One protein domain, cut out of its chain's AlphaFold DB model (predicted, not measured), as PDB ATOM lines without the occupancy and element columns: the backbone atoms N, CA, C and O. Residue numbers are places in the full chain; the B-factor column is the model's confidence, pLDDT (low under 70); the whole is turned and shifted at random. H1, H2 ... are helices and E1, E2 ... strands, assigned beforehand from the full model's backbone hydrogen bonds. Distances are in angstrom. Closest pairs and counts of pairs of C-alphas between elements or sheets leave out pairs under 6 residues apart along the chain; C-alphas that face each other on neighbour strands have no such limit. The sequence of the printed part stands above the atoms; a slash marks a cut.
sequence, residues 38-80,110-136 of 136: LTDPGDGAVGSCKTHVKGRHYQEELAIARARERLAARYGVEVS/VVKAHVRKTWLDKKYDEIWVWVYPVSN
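What this domain is: This is residues 38 to 80 and 110 to 136 of the 136 residues of an uncharacterized protein of endosymbiont of Galathealinum brachiosum (UniProt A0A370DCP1). A small antiparallel sheet of three strands has one long helix, H1, packed slantwise over one face, mainly over E1 and E3. The strands E2 and E3 form a long hairpin, and E1 lies along the other side of E3. The printed part has 70 residues, with one named helix and three named strands in the order E1, H1, E2, E3 along the chain; the sheet's order is E1, E3, E2, all antiparallel. The class is mixed, helices and strands, in two layers, a helix on one face of a sheet. The whole is compact, with a radius of gyration of the C-alphas of 12.1 A, and the C-alphas span 35 by 25 by 17 A.

How they stand to each other: E1, residues 45 to 49, is an edge strand and the antiparallel neighbour of E3, residues 126 to 133, at 156 degrees between their directions. N 47 and O 129 are 2.9 A apart and N 129 and O 47 2.8 A, within hydrogen-bond range. E3 is the inner strand, and its other neighbour is E2, residues 113 to 121, antiparallel at 160 degrees and the second edge strand. N 116 and O 130, 2.8 A apart, and N 128 and O 119, also 2.8 A, are within hydrogen-bond range. E2 and E3 are a hairpin, and E2 bends by 55 degrees at residue 116. H1, residues 56 to 74, is on the sheet at a height over the sheet of 5.4 A. It lies over E1 and E3, and only just not over E2, on which 2 of its 19 C-alphas fall. It runs slantwise to the strands, at 35 degrees to E1 on the local plane. The closest C-alphas of H1 and E1 are those of Ala 67 and Gly 47, 3.8 A apart; those of H1 and E3 are Ala 63 and Val 129, 5.9 A. In H1 every O i to N i+4 pair is within hydrogen-bond range.

Where its parts are: E1 runs from Ala 45, C-alpha at (21.270, 14.791, 81.253), to Cys 49 over 13.9 A. H1 runs from Arg 56, C-alpha at (40.000, 12.982, 89.604), to Arg 74 over 27.2 A. E2, Ala 113 to Asp 121, measures 23.0 A from first to last C-alpha. E3 measures 23.3 A and ends at Pro 133, C-alpha at (20.124, 8.113, 75.813).

The domain as a whole: The two C-alphas farthest apart are those of Lys 123 and Asn 136, 38.3 A. Residues 81 to 109 are not printed, and C-alphas 80 and 110 stand 11.4 A apart across this cut, which falls in the link from H1 to E2. Of the links that are printed whole, E2 to E3 is tight, E1 to H1 is short, and none is long. The mean pLDDT of the printed part is 83.7; residues 76 to 80, 110 to 112 and 135 to 136 are under 70.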
ATOM      1  N   LEU A  38      25.533  22.640  79.305       90.88
ATOM      2  CA  LEU A  38      25.305  22.724  80.754       90.88
ATOM      3  C   LEU A  38      23.964  23.390  81.085       90.88
ATOM      4  O   LEU A  38      23.410  23.111  82.146       90.88
ATOM      5  N   THR A  39      23.477  24.292  80.230       89.38
ATOM      6  CA  THR A  39      22.195  24.989  80.405       89.38
ATOM      7  C   THR A  39      21.068  24.306  79.647       89.38
ATOM      8  O   THR A  39      19.988  24.153  80.212       89.38
ATOM      9  N   ASP A  40      21.330  23.841  78.425       90.62
ATOM     10  CA  ASP A  40      20.360  23.095  77.624       90.62
ATOM     11  C   ASP A  40      20.951  21.756  77.147       90.62
ATOM     12  O   ASP A  40      21.632  21.687  76.121       90.62
ATOM     13  N   PRO A  41      20.741  20.664  77.905       88.50
ATOM     14  CA  PRO A  41      21.245  19.351  77.532       88.50
ATOM     15  C   PRO A  41      20.349  18.602  76.531       88.50
ATOM     16  O   PRO A  41      20.665  17.447  76.220       88.50
ATOM     17  N   GLY A  42      19.240  19.195  76.065       89.81
ATOM     18  CA  GLY A  42      18.218  18.517  75.263       89.81
ATOM     19  C   GLY A  42      17.718  17.225  75.922       89.81
ATOM     20  O   GLY A  42      17.469  17.184  77.132       89.81
ATOM     21  N   ASP A  43      17.655  16.143  75.136       84.88
ATOM     22  CA  ASP A  43      17.237  14.798  75.581       84.88
ATOM     23  C   ASP A  43      18.235  14.101  76.523       84.88
ATOM     24  O   ASP A  43      17.946  13.041  77.089       84.88
ATOM     25  N   GLY A  44      19.430  14.675  76.676       88.31
ATOM     26  CA  GLY A  44      20.468  14.190  77.571       88.31
ATOM     27  C   GLY A  44      20.307  14.698  79.002       88.31
ATOM     28  O   GLY A  44      19.409  15.464  79.335       88.31
ATOM     29  N   ALA A  45      21.222  14.305  79.880       91.00
ATOM     30  CA  ALA A  45      21.270  14.791  81.253       91.00
ATOM     31  C   ALA A  45      22.700  15.134  81.657       91.00
ATOM     32  O   ALA A  45      23.668  14.579  81.137       91.00
ATOM     33  N   VAL A  46      22.829  16.066  82.597       93.81
ATOM     34  CA  VAL A  46      24.125  16.561  83.061       93.81
ATOM     35  C   VAL A  46      24.323  16.195  84.521       93.81
ATOM     36  O   VAL A  46      23.424  16.331  85.355       93.81
ATOM     37  N   GLY A  47      25.516  15.718  84.839       93.38
ATOM     38  CA  GLY A  47      25.971  15.486  86.198       93.38
ATOM     39  C   GLY A  47      27.254  16.233  86.471       93.38
ATOM     40  O   GLY A  47      28.059  16.436  85.569       93.38
ATOM     41  N   SER A  48      27.436  16.651  87.719       94.75
ATOM     42  CA  SER A  48      28.660  17.304  88.145       94.75
ATOM     43  C   SER A  48      29.173  16.746  89.461       94.75
ATOM     44  O   SER A  48      28.423  16.179  90.273       94.75
ATOM     45  N   CYS A  49      30.474  16.900  89.664       94.31
ATOM     46  CA  CYS A  49      31.132  16.626  90.923       94.31
ATOM     47  C   CYS A  49      32.269  17.621  91.135       94.31
ATOM     48  O   CYS A  49      33.139  17.764  90.279       94.31
ATOM     49  N   LYS A  50      32.283  18.274  92.298       92.94
ATOM     50  CA  LYS A  50      33.425  19.059  92.788       92.94
ATOM     51  C   LYS A  50      34.548  18.136  93.251       92.94
ATOM     52  O   LYS A  50      34.379  16.917  93.212       92.94
ATOM     53  N   THR A  51      35.665  18.698  93.697       91.69
ATOM     54  CA  THR A  51      36.819  17.948  94.204       91.69
ATOM     55  C   THR A  51      36.403  16.757  95.070       91.69
ATOM     56  O   THR A  51      35.653  16.887  96.039       91.69
ATOM     57  N   HIS A  52      36.891  15.577  94.696       89.56
ATOM     58  CA  HIS A  52      36.614  14.328  95.390       89.56
ATOM     59  C   HIS A  52      37.860  13.879  96.160       89.56
ATOM     60  O   HIS A  52      38.961  13.906  95.616       89.56
ATOM     61  N   VAL A  53      37.696  13.405  97.401       87.25
ATOM     62  CA  VAL A  53      38.819  13.013  98.285       87.25
ATOM     63  C   VAL A  53      39.702  11.930  97.655       87.25
ATOM     64  O   VAL A  53      40.913  11.925  97.831       87.25
ATOM     65  N   LYS A  54      39.101  11.029  96.870       88.25
ATOM     66  CA  LYS A  54      39.811   9.955  96.150       88.25
ATOM     67  C   LYS A  54      40.441  10.387  94.809       88.25
ATOM     68  O   LYS A  54      40.947   9.541  94.079       88.25
ATOM     69  N   GLY A  55      40.388  11.671  94.455       90.00
ATOM     70  CA  GLY A  55      40.996  12.217  93.239       90.00
ATOM     71  C   GLY A  55      40.095  12.233  91.996       90.00
ATOM     72  O   GLY A  55      38.904  11.916  92.050       90.00
ATOM     73  N   ARG A  56      40.693  12.630  90.861       87.00
ATOM     74  CA  ARG A  56      40.000  12.982  89.604       87.00
ATOM     75  C   ARG A  56      39.156  11.853  89.019       87.00
ATOM     76  O   ARG A  56      38.066  12.114  88.527       87.00
ATOM     77  N   HIS A  57      39.638  10.616  89.091       88.88
ATOM     78  CA  HIS A  57      38.920   9.466  88.542       88.88
ATOM     79  C   HIS A  57      37.547   9.295  89.208       88.88
ATOM     80  O   HIS A  57      36.519   9.310  88.543       88.88
ATOM     81  N   TYR A  58      37.520   9.271  90.541       90.31
ATOM     82  CA  TYR A  58      36.277   9.146  91.306       90.31
ATOM     83  C   TYR A  58      35.355  10.357  91.160       90.31
ATOM     84  O   TYR A  58      34.136  10.230  91.246       90.31
ATOM     85  N   GLN A  59      35.930  11.534  90.930       90.56
ATOM     86  CA  GLN A  59      35.164  12.731  90.619       90.56
ATOM     87  C   GLN A  59      34.380  12.568  89.309       90.56
ATOM     88  O   GLN A  59      33.190  12.881  89.256       90.56
ATOM     89  N   GLU A  60      35.032  12.051  88.267       89.25
ATOM     90  CA  GLU A  60      34.398  11.774  86.979       89.25
ATOM     91  C   GLU A  60      33.338  10.675  87.102       89.25
ATOM     92  O   GLU A  60      32.213  10.849  86.634       89.25
ATOM     93  N   GLU A  61      33.647   9.581  87.801       88.31
ATOM     94  CA  GLU A  61      32.691   8.491  88.012       88.31
ATOM     95  C   GLU A  61      31.427   8.951  88.743       88.31
ATOM     96  O   GLU A  61      30.316   8.592  88.342       88.31
ATOM     97  N   LEU A  62      31.575   9.789  89.773       90.31
ATOM     98  CA  LEU A  62      30.442  10.345  90.508       90.31
ATOM     99  C   LEU A  62      29.628  11.320  89.645       90.31
ATOM    100  O   LEU A  62      28.396  11.311  89.700       90.31
ATOM    101  N   ALA A  63      30.285  12.134  88.816       92.44
ATOM    102  CA  ALA A  63      29.591  13.007  87.870       92.44
ATOM    103  C   ALA A  63      28.794  12.198  86.832       92.44
ATOM    104  O   ALA A  63      27.627  12.513  86.588       92.44
ATOM    105  N   ILE A  64      29.365  11.116  86.288       89.38
ATOM    106  CA  ILE A  64      28.675  10.196  85.366       89.38
ATOM    107  C   ILE A  64      27.483   9.523  86.054       89.38
ATOM    108  O   ILE A  64      26.397   9.472  85.475       89.38
ATOM    109  N   ALA A  65      27.661   9.015  87.276       88.44
ATOM    110  CA  ALA A  65      26.590   8.364  88.031       88.44
ATOM    111  C   ALA A  65      25.399   9.312  88.232       88.44
ATOM    112  O   ALA A  65      24.278   8.980  87.851       88.44
ATOM    113  N   ARG A  66      25.661  10.545  88.677       90.88
ATOM    114  CA  ARG A  66      24.634  11.587  88.833       90.88
ATOM    115  C   ARG A  66      23.970  11.973  87.512       90.88
ATOM    116  O   ARG A  66      22.771  12.240  87.481       90.88
ATOM    117  N   ALA A  67      24.733  12.037  86.420       91.06
ATOM    118  CA  ALA A  67      24.185  12.328  85.096       91.06
ATOM    119  C   ALA A  67      23.207  11.225  84.659       91.06
ATOM    120  O   ALA A  67      22.113  11.519  84.181       91.06
ATOM    121  N   ARG A  68      23.567   9.957  84.890       85.44
ATOM    122  CA  ARG A  68      22.725   8.788  84.593       85.44
ATOM    123  C   ARG A  68      21.477   8.721  85.461       85.44
ATOM    124  O   ARG A  68      20.406   8.466  84.928       85.44
ATOM    125  N   GLU A  69      21.605   8.964  86.762       84.88
ATOM    126  CA  GLU A  69      20.465   9.022  87.685       84.88
ATOM    127  C   GLU A  69      19.452  10.072  87.228       84.88
ATOM    128  O   GLU A  69      18.263   9.779  87.118       84.88
ATOM    129  N   ARG A  70      19.922  11.270  86.857       88.44
ATOM    130  CA  ARG A  70      19.053  12.310  86.290       88.44
ATOM    131  C   ARG A  70      18.435  11.896  84.962       88.44
ATOM    132  O   ARG A  70      17.270  12.203  84.732       88.44
ATOM    133  N   LEU A  71      19.193  11.227  84.092       86.62
ATOM    134  CA  LEU A  71      18.664  10.745  82.822       86.62
ATOM    135  C   LEU A  71      17.528   9.752  83.060       86.62
ATOM    136  O   LEU A  71      16.434   9.931  82.548       86.62
ATOM    137  N   ALA A  72      17.759   8.741  83.885       80.94
ATOM    138  CA  ALA A  72      16.765   7.725  84.178       80.94
ATOM    139  C   ALA A  72      15.537   8.292  84.902       80.94
ATOM    140  O   ALA A  72      14.418   7.919  84.560       80.94
ATOM    141  N   ALA A  73      15.726   9.265  85.802       82.06
ATOM    142  CA  ALA A  73      14.623   9.999  86.417       82.06
ATOM    143  C   ALA A  73      13.747  10.714  85.371       82.06
ATOM    144  O   ALA A  73      12.525  10.703  85.504       82.06
ATOM    145  N   ARG A  74      14.333  11.271  84.297       81.19
ATOM    146  CA  ARG A  74      13.562  11.857  83.179       81.19
ATOM    147  C   ARG A  74      12.727  10.818  82.425       81.19
ATOM    148  O   ARG A  74      11.645  11.149  81.959       81.19
ATOM    149  N   TYR A  75      13.210   9.580  82.325       76.06
ATOM    150  CA  TYR A  75      12.502   8.471  81.673       76.06
ATOM    151  C   TYR A  75      11.631   7.645  82.637       76.06
ATOM    152  O   TYR A  75      11.055   6.640  82.226       76.06
ATOM    153  N   GLY A  76      11.524   8.049  83.908       64.56
ATOM    154  CA  GLY A  76      10.705   7.364  84.911       64.56
ATOM    155  C   GLY A  76      11.219   5.978  85.315       64.56
ATOM    156  O   GLY A  76      10.422   5.147  85.743       64.56
ATOM    157  N   VAL A  77      12.524   5.713  85.172       65.06
ATOM    158  CA  VAL A  77      13.149   4.425  85.521       65.06
ATOM    159  C   VAL A  77      14.065   4.563  86.737       65.06
ATOM    160  O   VAL A  77      14.890   5.472  86.813       65.06
ATOM    161  N   GLU A  78      13.934   3.641  87.688       49.88
ATOM    162  CA  GLU A  78      14.751   3.572  88.902       49.88
ATOM    163  C   GLU A  78      16.133   2.965  88.575       49.88
ATOM    164  O   GLU A  78      16.223   1.882  87.993       49.88
ATOM    165  N   VAL A  79      17.232   3.660  88.901       48.41
ATOM    166  CA  VAL A  79      18.599   3.182  88.604       48.41
ATOM    167  C   VAL A  79      19.155   2.423  89.799       48.41
ATOM    168  O   VAL A  79      19.420   3.018  90.838       48.41
ATOM    169  N   SER A  80      19.443   1.133  89.621       38.94
ATOM    170  CA  SER A  80      20.394   0.423  90.483       38.94
ATOM    171  C   SER A  80      21.783   0.471  89.832       38.94
ATOM    172  O   SER A  80      21.964   0.113  88.671       38.94
ATOM    173  N   VAL A 110      15.047  -0.096  79.525       54.06
ATOM    174  CA  VAL A 110      16.483   0.049  79.815       54.06
ATOM    175  C   VAL A 110      17.003   1.269  79.066       54.06
ATOM    176  O   VAL A 110      17.217   1.203  77.858       54.06
ATOM    177  N   VAL A 111      17.208   2.385  79.767       60.69
ATOM    178  CA  VAL A 111      17.826   3.576  79.169       60.69
ATOM    179  C   VAL A 111      19.337   3.385  79.175       60.69
ATOM    180  O   VAL A 111      20.023   3.651  80.165       60.69
ATOM    181  N   LYS A 112      19.864   2.888  78.055       68.88
ATOM    182  CA  LYS A 112      21.305   2.915  77.785       68.88
ATOM    183  C   LYS A 112      21.741   4.372  77.659       68.88
ATOM    184  O   LYS A 112      21.029   5.166  77.050       68.88
ATOM    185  N   ALA A 113      22.895   4.720  78.221       75.56
ATOM    186  CA  ALA A 113      23.411   6.083  78.185       75.56
ATOM    187  C   ALA A 113      24.894   6.115  77.799       75.56
ATOM    188  O   ALA A 113      25.684   5.343  78.345       75.56
ATOM    189  N   HIS A 114      25.275   7.039  76.918       81.06
ATOM    190  CA  HIS A 114      26.673   7.303  76.565       81.06
ATOM    191  C   HIS A 114      27.114   8.683  77.045       81.06
ATOM    192  O   HIS A 114      26.356   9.648  76.967       81.06
ATOM    193  N   VAL A 115      28.363   8.777  77.510       85.56
ATOM    194  CA  VAL A 115      29.017  10.062  77.777       85.56
ATOM    195  C   VAL A 115      29.284  10.740  76.439       85.56
ATOM    196  O   VAL A 115      29.997  10.197  75.599       85.56
ATOM    197  N   ARG A 116      28.706  11.924  76.240       84.94
ATOM    198  CA  ARG A 116      28.872  12.700  75.007       84.94
ATOM    199  C   ARG A 116      30.006  13.705  75.124       84.94
ATOM    200  O   ARG A 116      30.788  13.845  74.190       84.94
ATOM    201  N   LYS A 117      30.069  14.433  76.242       87.50
ATOM    202  CA  LYS A 117      31.107  15.435  76.518       87.50
ATOM    203  C   LYS A 117      31.381  15.537  78.013       87.50
ATOM    204  O   LYS A 117      30.481  15.345  78.828       87.50
ATOM    205  N   THR A 118      32.609  15.927  78.327       89.75
ATOM    206  CA  THR A 118      33.062  16.268  79.672       89.75
ATOM    207  C   THR A 118      33.670  17.665  79.632       89.75
ATOM    208  O   THR A 118      34.351  18.022  78.669       89.75
ATOM    209  N   TRP A 119      33.417  18.471  80.656       91.56
ATOM    210  CA  TRP A 119      34.011  19.794  80.824       91.56
ATOM    211  C   TRP A 119      34.476  19.969  82.264       91.56
ATOM    212  O   TRP A 119      33.771  19.606  83.199       91.56
ATOM    213  N   LEU A 120      35.680  20.506  82.430       91.25
ATOM    214  CA  LEU A 120      36.267  20.789  83.732       91.25
ATOM    215  C   LEU A 120      36.263  22.297  83.951       91.25
ATOM    216  O   LEU A 120      36.947  23.020  83.225       91.25
ATOM    217  N   ASP A 121      35.552  22.729  84.986       90.75
ATOM    218  CA  ASP A 121      35.674  24.070  85.533       90.75
ATOM    219  C   ASP A 121      36.952  24.141  86.374       90.75
ATOM    220  O   ASP A 121      37.005  23.627  87.497       90.75
ATOM    221  N   LYS A 122      38.003  24.761  85.829       86.81
ATOM    222  CA  LYS A 122      39.283  24.905  86.543       86.81
ATOM    223  C   LYS A 122      39.187  25.833  87.754       86.81
ATOM    224  O   LYS A 122      39.998  25.694  88.666       86.81
ATOM    225  N   LYS A 123      38.226  26.763  87.781       86.81
ATOM    226  CA  LYS A 123      38.090  27.748  88.865       86.81
ATOM    227  C   LYS A 123      37.576  27.099  90.145       86.81
ATOM    228  O   LYS A 123      38.036  27.442  91.230       86.81
ATOM    229  N   TYR A 124      36.630  26.173  90.017       87.81
ATOM    230  CA  TYR A 124      36.007  25.492  91.159       87.81
ATOM    231  C   TYR A 124      36.408  24.021  91.295       87.81
ATOM    232  O   TYR A 124      35.866  23.326  92.154       87.81
ATOM    233  N   ASP A 125      37.330  23.557  90.447       90.00
ATOM    234  CA  ASP A 125      37.722  22.154  90.324       90.00
ATOM    235  C   ASP A 125      36.500  21.223  90.232       90.00
ATOM    236  O   ASP A 125      36.374  20.222  90.941       90.00
ATOM    237  N   GLU A 126      35.552  21.584  89.364       93.75
ATOM    238  CA  GLU A 126      34.286  20.874  89.185       93.75
ATOM    239  C   GLU A 126      34.216  20.239  87.800       93.75
ATOM    240  O   GLU A 126      34.309  20.922  86.781       93.75
ATOM    241  N   ILE A 127      34.035  18.920  87.755       93.12
ATOM    242  CA  ILE A 127      33.847  18.194  86.503       93.12
ATOM    243  C   ILE A 127      32.358  18.091  86.200       93.12
ATOM    244  O   ILE A 127      31.559  17.733  87.066       93.12
ATOM    245  N   TRP A 128      32.004  18.389  84.960       94.56
ATOM    246  CA  TRP A 128      30.665  18.305  84.403       94.56
ATOM    247  C   TRP A 128      30.674  17.269  83.288       94.56
ATOM    248  O   TRP A 128      31.529  17.305  82.406       94.56
ATOM    249  N   VAL A 129      29.719  16.352  83.316       92.75
ATOM    250  CA  VAL A 129      29.594  15.252  82.360       92.75
ATOM    251  C   VAL A 129      28.194  15.291  81.777       92.75
ATOM    252  O   VAL A 129      27.200  15.331  82.503       92.75
ATOM    253  N   TRP A 130      28.129  15.254  80.454       92.25
ATOM    254  CA  TRP A 130      26.897  15.171  79.691       92.25
ATOM    255  C   TRP A 130      26.689  13.764  79.157       92.25
ATOM    256  O   TRP A 130      27.557  13.228  78.459       92.25
ATOM    257  N   VAL A 131      25.530  13.181  79.449       88.69
ATOM    258  CA  VAL A 131      25.132  11.865  78.944       88.69
ATOM    259  C   VAL A 131      23.902  11.972  78.054       88.69
ATOM    260  O   VAL A 131      23.037  12.806  78.303       88.69
ATOM    261  N   TYR A 132      23.807  11.108  77.047       85.81
ATOM    262  CA  TYR A 132      22.626  10.973  76.189       85.81
ATOM    263  C   TYR A 132      22.063   9.561  76.214       85.81
ATOM    264  O   TYR A 132      22.851   8.619  76.335       85.81
ATOM    265  N   PRO A 133      20.737   9.407  76.053       82.81
ATOM    266  CA  PRO A 133      20.124   8.113  75.813       82.81
ATOM    267  C   PRO A 133      20.629   7.540  74.484       82.81
ATOM    268  O   PRO A 133      20.855   8.265  73.516       82.81
ATOM    269  N   VAL A 134      20.787   6.227  74.435       73.25
ATOM    270  CA  VAL A 134      21.098   5.494  73.209       73.25
ATOM    271  C   VAL A 134      19.799   4.871  72.726       73.25
ATOM    272  O   VAL A 134      19.256   3.993  73.398       73.25
ATOM    273  N   SER A 135      19.283   5.345  71.594       60.16
ATOM    274  CA  SER A 135      18.191   4.670  70.893       60.16
ATOM    275  C   SER A 135      18.733   3.383  70.277       60.16
ATOM    276  O   SER A 135      19.742   3.422  69.571       60.16
ATOM    277  N   ASN A 136      18.090   2.260  70.593       50.62
ATOM    278  CA  ASN A 136      18.357   0.966  69.965       50.62
ATOM    279  C   ASN A 136      17.814   0.944  68.532       50.62
ATOM    280  O   ASN A 136      16.769   1.594  68.304       50.62
TER     281      ASN A 136